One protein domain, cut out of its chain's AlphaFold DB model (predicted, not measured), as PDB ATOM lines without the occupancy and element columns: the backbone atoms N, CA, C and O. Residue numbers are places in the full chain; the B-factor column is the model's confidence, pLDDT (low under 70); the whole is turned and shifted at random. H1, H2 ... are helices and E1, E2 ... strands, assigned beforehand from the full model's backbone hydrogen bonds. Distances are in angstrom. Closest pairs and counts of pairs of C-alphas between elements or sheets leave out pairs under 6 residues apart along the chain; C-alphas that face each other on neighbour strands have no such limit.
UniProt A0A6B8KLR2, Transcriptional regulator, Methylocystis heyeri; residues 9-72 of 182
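What this domain is: This is residues 9 to 72 of the 182 residues of the protein "Transcriptional regulator" of Methylocystis heyeri (UniProt A0A6B8KLR2). A small parallel sheet of three strands, E1, E2 and E3, stands between two helices, with H1 packed on one face and H2 on the other, so that helix, sheet and helix make three layers. Both helices run along the strands, and the whole is a flat slab with C-alpha spans of 31 by 31 by 13 A. The printed part has 64 residues with two named helices and three named strands, in the order E1, H1, E2, E3, H2. The sheet's order is E1, E2, E3, all parallel, and the class is mixed, helices and strands. The whole is compact, with a radius of gyration of the C-alphas of 11.4 A.

Where its parts are: Find C-alpha 9 at (-49.318, 87.121, 18.090), where strand E1 begins; it takes residues 9 to 12 and measures 9.9 A from first to last C-alpha. After a tight link of five residues, look at C-alpha 18 at (-39.079, 86.912, 31.927), where helix H1 starts; it takes residues 18 to 29 and is 16.8 A long. Another tight link of five residues leads to strand E2, residues 35 to 41, the longest strand at 20.2 A. Ten residues further on comes strand E3, residues 52 to 56, 13.3 A long. A tight link of three residues then brings you to helix H2, residues 60 to 71, 16.1 A long, which ends with C-alpha 71 at (-48.624, 89.459, 8.852).

How they stand to each other: Begin with the sheet, in which E1 and E3 are the edge strands and E2 is the inner one. E1 and E2 are parallel, with 16 degrees between their directions; C-alphas 10 and 37 face each other at 4.9 A, and N 9 and O 35 are within hydrogen-bond range at 2.8 A, as are N 37 and O 9 at 2.9 A. E2 and E3 are parallel too, at 26 degrees; look at C-alphas 38 and 53, which face each other at 4.5 A, and at N 38 and O 52, within hydrogen-bond range at 2.8 A. Now turn to H1, which is on the sheet at a height of 10.3 A over it. H1 lies over E1, and only just not over E2, on which 2 of its 12 C-alphas fall when dropped onto the local plane. It runs along the strands, at 7 degrees to E1 on the local plane, and its closest C-alphas to that strand are those of Val 11 and Ser 20, 6.7 A apart. E1, H1 and E2 form a strand-helix-strand unit, two parallel neighbour strands with a helix between them in the chain, and its crossover is right-handed. H2 is on the opposite face, at a height of 9.3 A over the sheet, and lies over E2 and E3. It runs along the strands, at 3 degrees to E2 on the local plane; the closest C-alphas of E2 and H2 are those of Ala 35 and Cys 70, 5.6 A apart. E1 and H2 are near each other, with 5 pairs of C-alphas within 10 A, while H1 and H2 are apart. In H1 and H2 every O i to N i+4 pair is within hydrogen-bond range.

The domain as a whole: The two C-alphas farthest apart are those of Gly 31 and Ser 43, 31.6 A, and the first and last printed C-alphas, of Val 9 and Ala 72, are 13.3 A apart. The printed part has no cut, and no link is long; the link from E2 to E3 is short but not tight. The mean pLDDT of the printed part is 81.9, and the model's confidence is under 70 at residues 15 to 18, 42 to 44, 61 and 72.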
ATOM      1  N   VAL A   9     -48.929  87.131  16.675       89.50
ATOM      2  CA  VAL A   9     -49.318  87.121  18.090       89.50
ATOM      3  C   VAL A   9     -48.820  88.401  18.760       89.50
ATOM      4  O   VAL A   9     -47.677  88.809  18.567       89.50
ATOM      5  N   LEU A  10     -49.689  89.036  19.549       89.94
ATOM      6  CA  LEU A  10     -49.319  90.138  20.436       89.94
ATOM      7  C   LEU A  10     -49.083  89.574  21.836       89.94
ATOM      8  O   LEU A  10     -49.950  88.879  22.368       89.94
ATOM      9  N   VAL A  11     -47.938  89.888  22.431       89.81
ATOM     10  CA  VAL A  11     -47.578  89.475  23.789       89.81
ATOM     11  C   VAL A  11     -47.459  90.728  24.638       89.81
ATOM     12  O   VAL A  11     -46.680  91.619  24.319       89.81
ATOM     13  N   CYS A  12     -48.265  90.821  25.693       87.62
ATOM     14  CA  CYS A  12     -48.134  91.902  26.660       87.62
ATOM     15  C   CYS A  12     -47.131  91.483  27.725       87.62
ATOM     16  O   CYS A  12     -47.255  90.392  28.280       87.62
ATOM     17  N   GLU A  13     -46.172  92.355  27.995       82.69
ATOM     18  CA  GLU A  13     -45.140  92.093  28.977       82.69
ATOM     19  C   GLU A  13     -45.725  92.046  30.388       82.69
ATOM     20  O   GLU A  13     -46.521  92.903  30.789       82.69
ATOM     21  N   ASP A  14     -45.312  91.030  31.136       74.62
ATOM     22  CA  ASP A  14     -45.495  90.948  32.573       74.62
ATOM     23  C   ASP A  14     -44.499  91.877  33.301       74.62
ATOM     24  O   ASP A  14     -43.452  92.204  32.752       74.62
ATOM     25  N   PRO A  15     -44.759  92.298  34.551       66.81
ATOM     26  CA  PRO A  15     -43.906  93.265  35.249       66.81
ATOM     27  C   PRO A  15     -42.425  92.866  35.393       66.81
ATOM     28  O   PRO A  15     -41.599  93.735  35.657       66.81
ATOM     29  N   ALA A  16     -42.098  91.574  35.263       67.69
ATOM     30  CA  ALA A  16     -40.739  91.046  35.356       67.69
ATOM     31  C   ALA A  16     -40.096  90.746  33.984       67.69
ATOM     32  O   ALA A  16     -38.898  90.486  33.930       67.69
ATOM     33  N   GLY A  17     -40.857  90.751  32.884       66.75
ATOM     34  CA  GLY A  17     -40.375  90.528  31.513       66.75
ATOM     35  C   GLY A  17     -39.932  89.105  31.152       66.75
ATOM     36  O   GLY A  17     -39.922  88.738  29.976       66.75
ATOM     37  N   GLU A  18     -39.598  88.269  32.135       69.19
ATOM     38  CA  GLU A  18     -39.079  86.912  31.927       69.19
ATOM     39  C   GLU A  18     -40.140  85.931  31.401       69.19
ATOM     40  O   GLU A  18     -39.827  85.023  30.617       69.19
ATOM     41  N   ALA A  19     -41.410  86.106  31.788       80.19
ATOM     42  CA  ALA A  19     -42.474  85.184  31.390       80.19
ATOM     43  C   ALA A  19     -42.795  85.297  29.892       80.19
ATOM     44  O   ALA A  19     -43.110  84.299  29.239       80.19
ATOM     45  N   SER A  20     -42.660  86.498  29.331       84.62
ATOM     46  CA  SER A  20     -42.971  86.796  27.930       84.62
ATOM     47  C   SER A  20     -42.001  86.114  26.958       84.62
ATOM     48  O   SER A  20     -42.423  85.513  25.965       84.62
ATOM     49  N   GLU A  21     -40.703  86.116  27.266       84.88
ATOM     50  CA  GLU A  21     -39.704  85.387  26.478       84.88
ATOM     51  C   GLU A  21     -39.851  83.871  26.605       84.88
ATOM     52  O   GLU A  21     -39.733  83.143  25.616       84.88
ATOM     53  N   ALA A  22     -40.097  83.372  27.821       85.88
ATOM     54  CA  ALA A  22     -40.302  81.947  28.054       85.88
ATOM     55  C   ALA A  22     -41.528  81.429  27.284       85.88
ATOM     56  O   ALA A  22     -41.465  80.360  26.671       85.88
ATOM     57  N   LEU A  23     -42.605  82.220  27.246       85.81
ATOM     58  CA  LEU A  23     -43.795  81.949  26.448       85.81
ATOM     59  C   LEU A  23     -43.463  81.895  24.952       85.81
ATOM     60  O   LEU A  23     -43.845  80.935  24.282       85.81
ATOM     61  N   LEU A  24     -42.712  82.872  24.432       88.69
ATOM     62  CA  LEU A  24     -42.298  82.872  23.028       88.69
ATOM     63  C   LEU A  24     -41.441  81.644  22.699       88.69
ATOM     64  O   LEU A  24     -41.718  80.951  21.721       88.69
ATOM     65  N   ARG A  25     -40.446  81.320  23.535       88.44
ATOM     66  CA  ARG A  25     -39.610  80.120  23.366       88.44
ATOM     67  C   ARG A  25     -40.451  78.843  23.346       88.44
ATOM     68  O   ARG A  25     -40.265  78.007  22.466       88.44
ATOM     69  N   SER A  26     -41.405  78.710  24.268       88.62
ATOM     70  CA  SER A  26     -42.320  77.565  24.327       88.62
ATOM     71  C   SER A  26     -43.224  77.473  23.089       88.62
ATOM     72  O   SER A  26     -43.388  76.391  22.519       88.62
ATOM     73  N   ALA A  27     -43.746  78.606  22.608       85.94
ATOM     74  CA  ALA A  27     -44.553  78.667  21.392       85.94
ATOM     75  C   ALA A  27     -43.743  78.251  20.154       85.94
ATOM     76  O   ALA A  27     -44.211  77.428  19.363       85.94
ATOM     77  N   ARG A  28     -42.507  78.752  20.008       86.44
ATOM     78  CA  ARG A  28     -41.587  78.350  18.928       86.44
ATOM     79  C   ARG A  28     -41.274  76.852  18.984       86.44
ATOM     80  O   ARG A  28     -41.366  76.185  17.957       86.44
ATOM     81  N   ALA A  29     -40.985  76.306  20.169       87.38
ATOM     82  CA  ALA A  29     -40.746  74.870  20.366       87.38
ATOM     83  C   ALA A  29     -41.973  74.002  20.023       87.38
ATOM     84  O   ALA A  29     -41.825  72.862  19.593       87.38
ATOM     85  N   SER A  30     -43.176  74.563  20.157       85.75
ATOM     86  CA  SER A  30     -44.445  73.920  19.790       85.75
ATOM     87  C   SER A  30     -44.817  74.099  18.307       85.75
ATOM     88  O   SER A  30     -45.907  73.702  17.899       85.75
ATOM     89  N   GLY A  31     -43.936  74.692  17.489       81.62
ATOM     90  CA  GLY A  31     -44.108  74.829  16.039       81.62
ATOM     91  C   GLY A  31     -44.709  76.154  15.560       81.62
ATOM     92  O   GLY A  31     -45.032  76.280  14.380       81.62
ATOM     93  N   PHE A  32     -44.861  77.161  16.426       84.44
ATOM     94  CA  PHE A  32     -45.322  78.487  16.002       84.44
ATOM     95  C   PHE A  32     -44.270  79.197  15.136       84.44
ATOM     96  O   PHE A  32     -43.172  79.517  15.596       84.44
ATOM     97  N   SER A  33     -44.621  79.514  13.892       81.88
ATOM     98  CA  SER A  33     -43.751  80.206  12.929       81.88
ATOM     99  C   SER A  33     -44.215  81.622  12.569       81.88
ATOM    100  O   SER A  33     -43.517  82.314  11.835       81.88
ATOM    101  N   GLY A  34     -45.350  82.080  13.110       82.62
ATOM    102  CA  GLY A  34     -45.860  83.438  12.900       82.62
ATOM    103  C   GLY A  34     -44.993  84.517  13.556       82.62
ATOM    104  O   GLY A  34     -44.051  84.217  14.292       82.62
ATOM    105  N   ALA A  35     -45.312  85.781  13.305       87.44
ATOM    106  CA  ALA A  35     -44.620  86.895  13.944       87.44
ATOM    107  C   ALA A  35     -45.110  87.112  15.387       87.44
ATOM    108  O   ALA A  35     -46.291  86.931  15.684       87.44
ATOM    109  N   ALA A  36     -44.227  87.537  16.281       90.25
ATOM    110  CA  ALA A  36     -44.527  87.867  17.667       90.25
ATOM    111  C   ALA A  36     -44.149  89.324  17.954       90.25
ATOM    112  O   ALA A  36     -43.006  89.716  17.751       90.25
ATOM    113  N   ILE A  37     -45.092  90.125  18.449       91.75
ATOM    114  CA  ILE A  37     -44.880  91.544  18.771       91.75
ATOM    115  C   ILE A  37     -45.054  91.743  20.277       91.75
ATOM    116  O   ILE A  37     -46.083  91.350  20.831       91.75
ATOM    117  N   LEU A  38     -44.078  92.377  20.924       91.44
ATOM    118  CA  LEU A  38     -44.089  92.679  22.354       91.44
ATOM    119  C   LEU A  38     -44.731  94.047  22.642       91.44
ATOM    120  O   LEU A  38     -44.420  95.040  21.983       91.44
ATOM    121  N   LEU A  39     -45.593  94.109  23.657       91.50
ATOM    122  CA  LEU A  39     -46.144  95.337  24.237       91.50
ATOM    123  C   LEU A  39     -45.648  95.469  25.683       91.50
ATOM    124  O   LEU A  39     -46.125  94.759  26.565       91.50
ATOM    125  N   ALA A  40     -44.698  96.365  25.916       87.75
ATOM    126  CA  ALA A  40     -44.028  96.576  27.195       87.75
ATOM    127  C   ALA A  40     -44.574  97.802  27.937       87.75
ATOM    128  O   ALA A  40     -45.098  98.734  27.327       87.75
ATOM    129  N   HIS A  41     -44.416  97.831  29.260       81.94
ATOM    130  CA  HIS A  41     -44.646  99.031  30.068       81.94
ATOM    131  C   HIS A  41     -43.294  99.656  30.422       81.94
ATOM    132  O   HIS A  41     -42.511  99.043  31.140       81.94
ATOM    133  N   GLY A  42     -43.013 100.873  29.955       69.88
ATOM    134  CA  GLY A  42     -41.746 101.545  30.247       69.88
ATOM    135  C   GLY A  42     -41.298 102.469  29.124       69.88
ATOM    136  O   GLY A  42     -42.076 102.799  28.236       69.88
ATOM    137  N   SER A  43     -40.052 102.928  29.198       58.31
ATOM    138  CA  SER A  43     -39.387 103.618  28.093       58.31
ATOM    139  C   SER A  43     -38.219 102.755  27.637       58.31
ATOM    140  O   SER A  43     -37.221 102.676  28.355       58.31
ATOM    141  N   GLY A  44     -38.341 102.128  26.470       65.25
ATOM    142  CA  GLY A  44     -37.270 101.325  25.882       65.25
ATOM    143  C   GLY A  44     -37.605  99.848  25.729       65.25
ATOM    144  O   GLY A  44     -36.775  99.010  26.059       65.25
ATOM    145  N   ALA A  45     -38.797  99.515  25.230       71.69
ATOM    146  CA  ALA A  45     -39.119  98.149  24.833       71.69
ATOM    147  C   ALA A  45     -38.059  97.583  23.863       71.69
ATOM    148  O   ALA A  45     -37.875  98.100  22.760       71.69
ATOM    149  N   GLU A  46     -37.386  96.503  24.262       77.56
ATOM    150  CA  GLU A  46     -36.377  95.821  23.448       77.56
ATOM    151  C   GLU A  46     -36.947  94.588  22.736       77.56
ATOM    152  O   GLU A  46     -37.761  93.836  23.285       77.56
ATOM    153  N   GLU A  47     -36.466  94.346  21.515       79.12
ATOM    154  CA  GLU A  47     -36.810  93.204  20.661       79.12
ATOM    155  C   GLU A  47     -36.109  91.922  21.155       79.12
ATOM    156  O   GLU A  47     -35.251  91.349  20.486       79.12
ATOM    157  N   ARG A  48     -36.466  91.471  22.368       79.75
ATOM    158  CA  ARG A  48     -35.932  90.287  23.078       79.75
ATOM    159  C   ARG A  48     -36.343  88.956  22.422       79.75
ATOM    160  O   ARG A  48     -37.009  88.116  23.018       79.75
ATOM    161  N   GLY A  49     -35.999  88.785  21.148       81.06
ATOM    162  CA  GLY A  49     -36.403  87.649  20.310       81.06
ATOM    163  C   GLY A  49     -37.782  87.790  19.654       81.06
ATOM    164  O   GLY A  49     -38.209  86.883  18.942       81.06
ATOM    165  N   PHE A  50     -38.461  88.917  19.876       89.31
ATOM    166  CA  PHE A  50     -39.699  89.308  19.200       89.31
ATOM    167  C   PHE A  50     -39.396  89.997  17.863       89.31
ATOM    168  O   PHE A  50     -38.323  90.560  17.681       89.31
ATOM    169  N   ASP A  51     -40.360  89.991  16.946       86.88
ATOM    170  CA  ASP A  51     -40.258  90.627  15.626       86.88
ATOM    171  C   ASP A  51     -40.441  92.157  15.683       86.88
ATOM    172  O   ASP A  51     -40.094  92.858  14.735       86.88
ATOM    173  N   ALA A  52     -41.023  92.671  16.771       87.56
ATOM    174  CA  ALA A  52     -41.099  94.094  17.096       87.56
ATOM    175  C   ALA A  52     -41.455  94.292  18.577       87.56
ATOM    176  O   ALA A  52     -42.077  93.419  19.191       87.56
ATOM    177  N   ALA A  53     -41.141  95.465  19.128       90.06
ATOM    178  CA  ALA A  53     -41.484  95.841  20.497       90.06
ATOM    179  C   ALA A  53     -42.053  97.272  20.578       90.06
ATOM    180  O   ALA A  53     -41.637  98.166  19.837       90.06
ATOM    181  N   PHE A  54     -43.025  97.495  21.469       89.69
ATOM    182  CA  PHE A  54     -43.657  98.798  21.691       89.69
ATOM    183  C   PHE A  54     -43.837  99.106  23.171       89.69
ATOM    184  O   PHE A  54     -44.356  98.278  23.911       89.69
ATOM    185  N   ASP A  55     -43.535 100.343  23.553       88.31
ATOM    186  CA  ASP A  55     -43.914 100.894  24.851       88.31
ATOM    187  C   ASP A  55     -45.405 101.278  24.876       88.31
ATOM    188  O   ASP A  55     -45.934 101.898  23.941       88.31
ATOM    189  N   LEU A  56     -46.087 100.933  25.966       86.31
ATOM    190  CA  LEU A  56     -47.438 101.383  26.269       86.31
ATOM    191  C   LEU A  56     -47.411 102.746  26.991       86.31
ATOM    192  O   LEU A  56     -46.622 102.930  27.918       86.31
ATOM    193  N   PRO A  57     -48.302 103.692  26.621       87.81
ATOM    194  CA  PRO A  57     -49.366 103.561  25.624       87.81
ATOM    195  C   PRO A  57     -48.856 103.650  24.174       87.81
ATOM    196  O   PRO A  57     -48.243 104.634  23.761       87.81
ATOM    197  N   VAL A  58     -49.205 102.650  23.359       85.75
ATOM    198  CA  VAL A  58     -48.822 102.599  21.944       85.75
ATOM    199  C   VAL A  58     -49.817 103.369  21.078       85.75
ATOM    200  O   VAL A  58     -51.037 103.272  21.236       85.75
ATOM    201  N   ARG A  59     -49.317 104.121  20.092       82.81
ATOM    202  CA  ARG A  59     -50.186 104.727  19.072       82.81
ATOM    203  C   ARG A  59     -50.781 103.621  18.206       82.81
ATOM    204  O   ARG A  59     -50.042 102.912  17.529       82.81
ATOM    205  N   PHE A  60     -52.109 103.533  18.160       84.69
ATOM    206  CA  PHE A  60     -52.819 102.483  17.421       84.69
ATOM    207  C   PHE A  60     -52.363 102.361  15.958       84.69
ATOM    208  O   PHE A  60     -52.155 101.254  15.471       84.69
ATOM    209  N   SER A  61     -52.105 103.482  15.272       69.56
ATOM    210  CA  SER A  61     -51.620 103.451  13.887       69.56
ATOM    211  C   SER A  61     -50.243 102.794  13.735       69.56
ATOM    212  O   SER A  61     -50.028 102.064  12.773       69.56
ATOM    213  N   ARG A  62     -49.334 102.969  14.702       82.12
ATOM    214  CA  ARG A  62     -48.014 102.313  14.709       82.12
ATOM    215  C   ARG A  62     -48.142 100.804  14.905       82.12
ATOM    216  O   ARG A  62     -47.500 100.050  14.177       82.12
ATOM    217  N   LEU A  63     -49.001 100.384  15.837       86.12
ATOM    218  CA  LEU A  63     -49.257  98.969  16.108       86.12
ATOM    219  C   LEU A  63     -49.877  98.273  14.889       86.12
ATOM    220  O   LEU A  63     -49.399  97.226  14.468       86.12
ATOM    221  N   ILE A  64     -50.894  98.881  14.274       83.12
ATOM    222  CA  ILE A  64     -51.556  98.321  13.089       83.12
ATOM    223  C   ILE A  64     -50.594  98.203  11.902       83.12
ATOM    224  O   ILE A  64     -50.600  97.172  11.229       83.12
ATOM    225  N   SER A  65     -49.751  99.208  11.646       72.19
ATOM    226  CA  SER A  65     -48.741  99.128  10.581       72.19
ATOM    227  C   SER A  65     -47.735  98.003  10.820       72.19
ATOM    228  O   SER A  65     -47.378  97.294   9.883       72.19
ATOM    229  N   CYS A  66     -47.312  97.802  12.069       82.00
ATOM    230  CA  CYS A  66     -46.405  96.718  12.428       82.00
ATOM    231  C   CYS A  66     -47.063  95.344  12.274       82.00
ATOM    232  O   CYS A  66     -46.516  94.499  11.574       82.00
ATOM    233  N   ILE A  67     -48.278  95.150  12.804       85.50
ATOM    234  CA  ILE A  67     -49.039  93.902  12.630       85.50
ATOM    235  C   ILE A  67     -49.170  93.558  11.148       85.50
ATOM    236  O   ILE A  67     -48.958  92.415  10.768       85.50
ATOM    237  N   ARG A  68     -49.490  94.534  10.297       77.94
ATOM    238  CA  ARG A  68     -49.626  94.313   8.853       77.94
ATOM    239  C   ARG A  68     -48.307  93.945   8.178       77.94
ATOM    240  O   ARG A  68     -48.314  93.088   7.302       77.94
ATOM    241  N   ALA A  69     -47.200  94.572   8.575       73.62
ATOM    242  CA  ALA A  69     -45.872  94.235   8.069       73.62
ATOM    243  C   ALA A  69     -45.451  92.817   8.489       73.62
ATOM    244  O   ALA A  69     -44.968  92.053   7.664       73.62
ATOM    245  N   CYS A  70     -45.710  92.449   9.743       77.12
ATOM    246  CA  CYS A  70     -45.451  91.126  10.306       77.12
ATOM    247  C   CYS A  70     -46.373  90.030   9.736       77.12
ATOM    248  O   CYS A  70     -45.952  88.889   9.574       77.12
ATOM    249  N   ALA A  71     -47.629  90.368   9.426       72.25
ATOM    250  CA  ALA A  71     -48.624  89.459   8.852       72.25
ATOM    251  C   ALA A  71     -48.469  89.264   7.340       72.25
ATOM    252  O   ALA A  71     -49.065  88.343   6.780       72.25
ATOM    253  N   ALA A  72     -47.711  90.132   6.665       65.44
ATOM    254  CA  ALA A  72     -47.340  89.920   5.278       65.44
ATOM    255  C   ALA A  72     -46.384  88.723   5.236       65.44
ATOM    256  O   ALA A  72     -45.179  88.860   5.437       65.44
TER     257      ALA A  72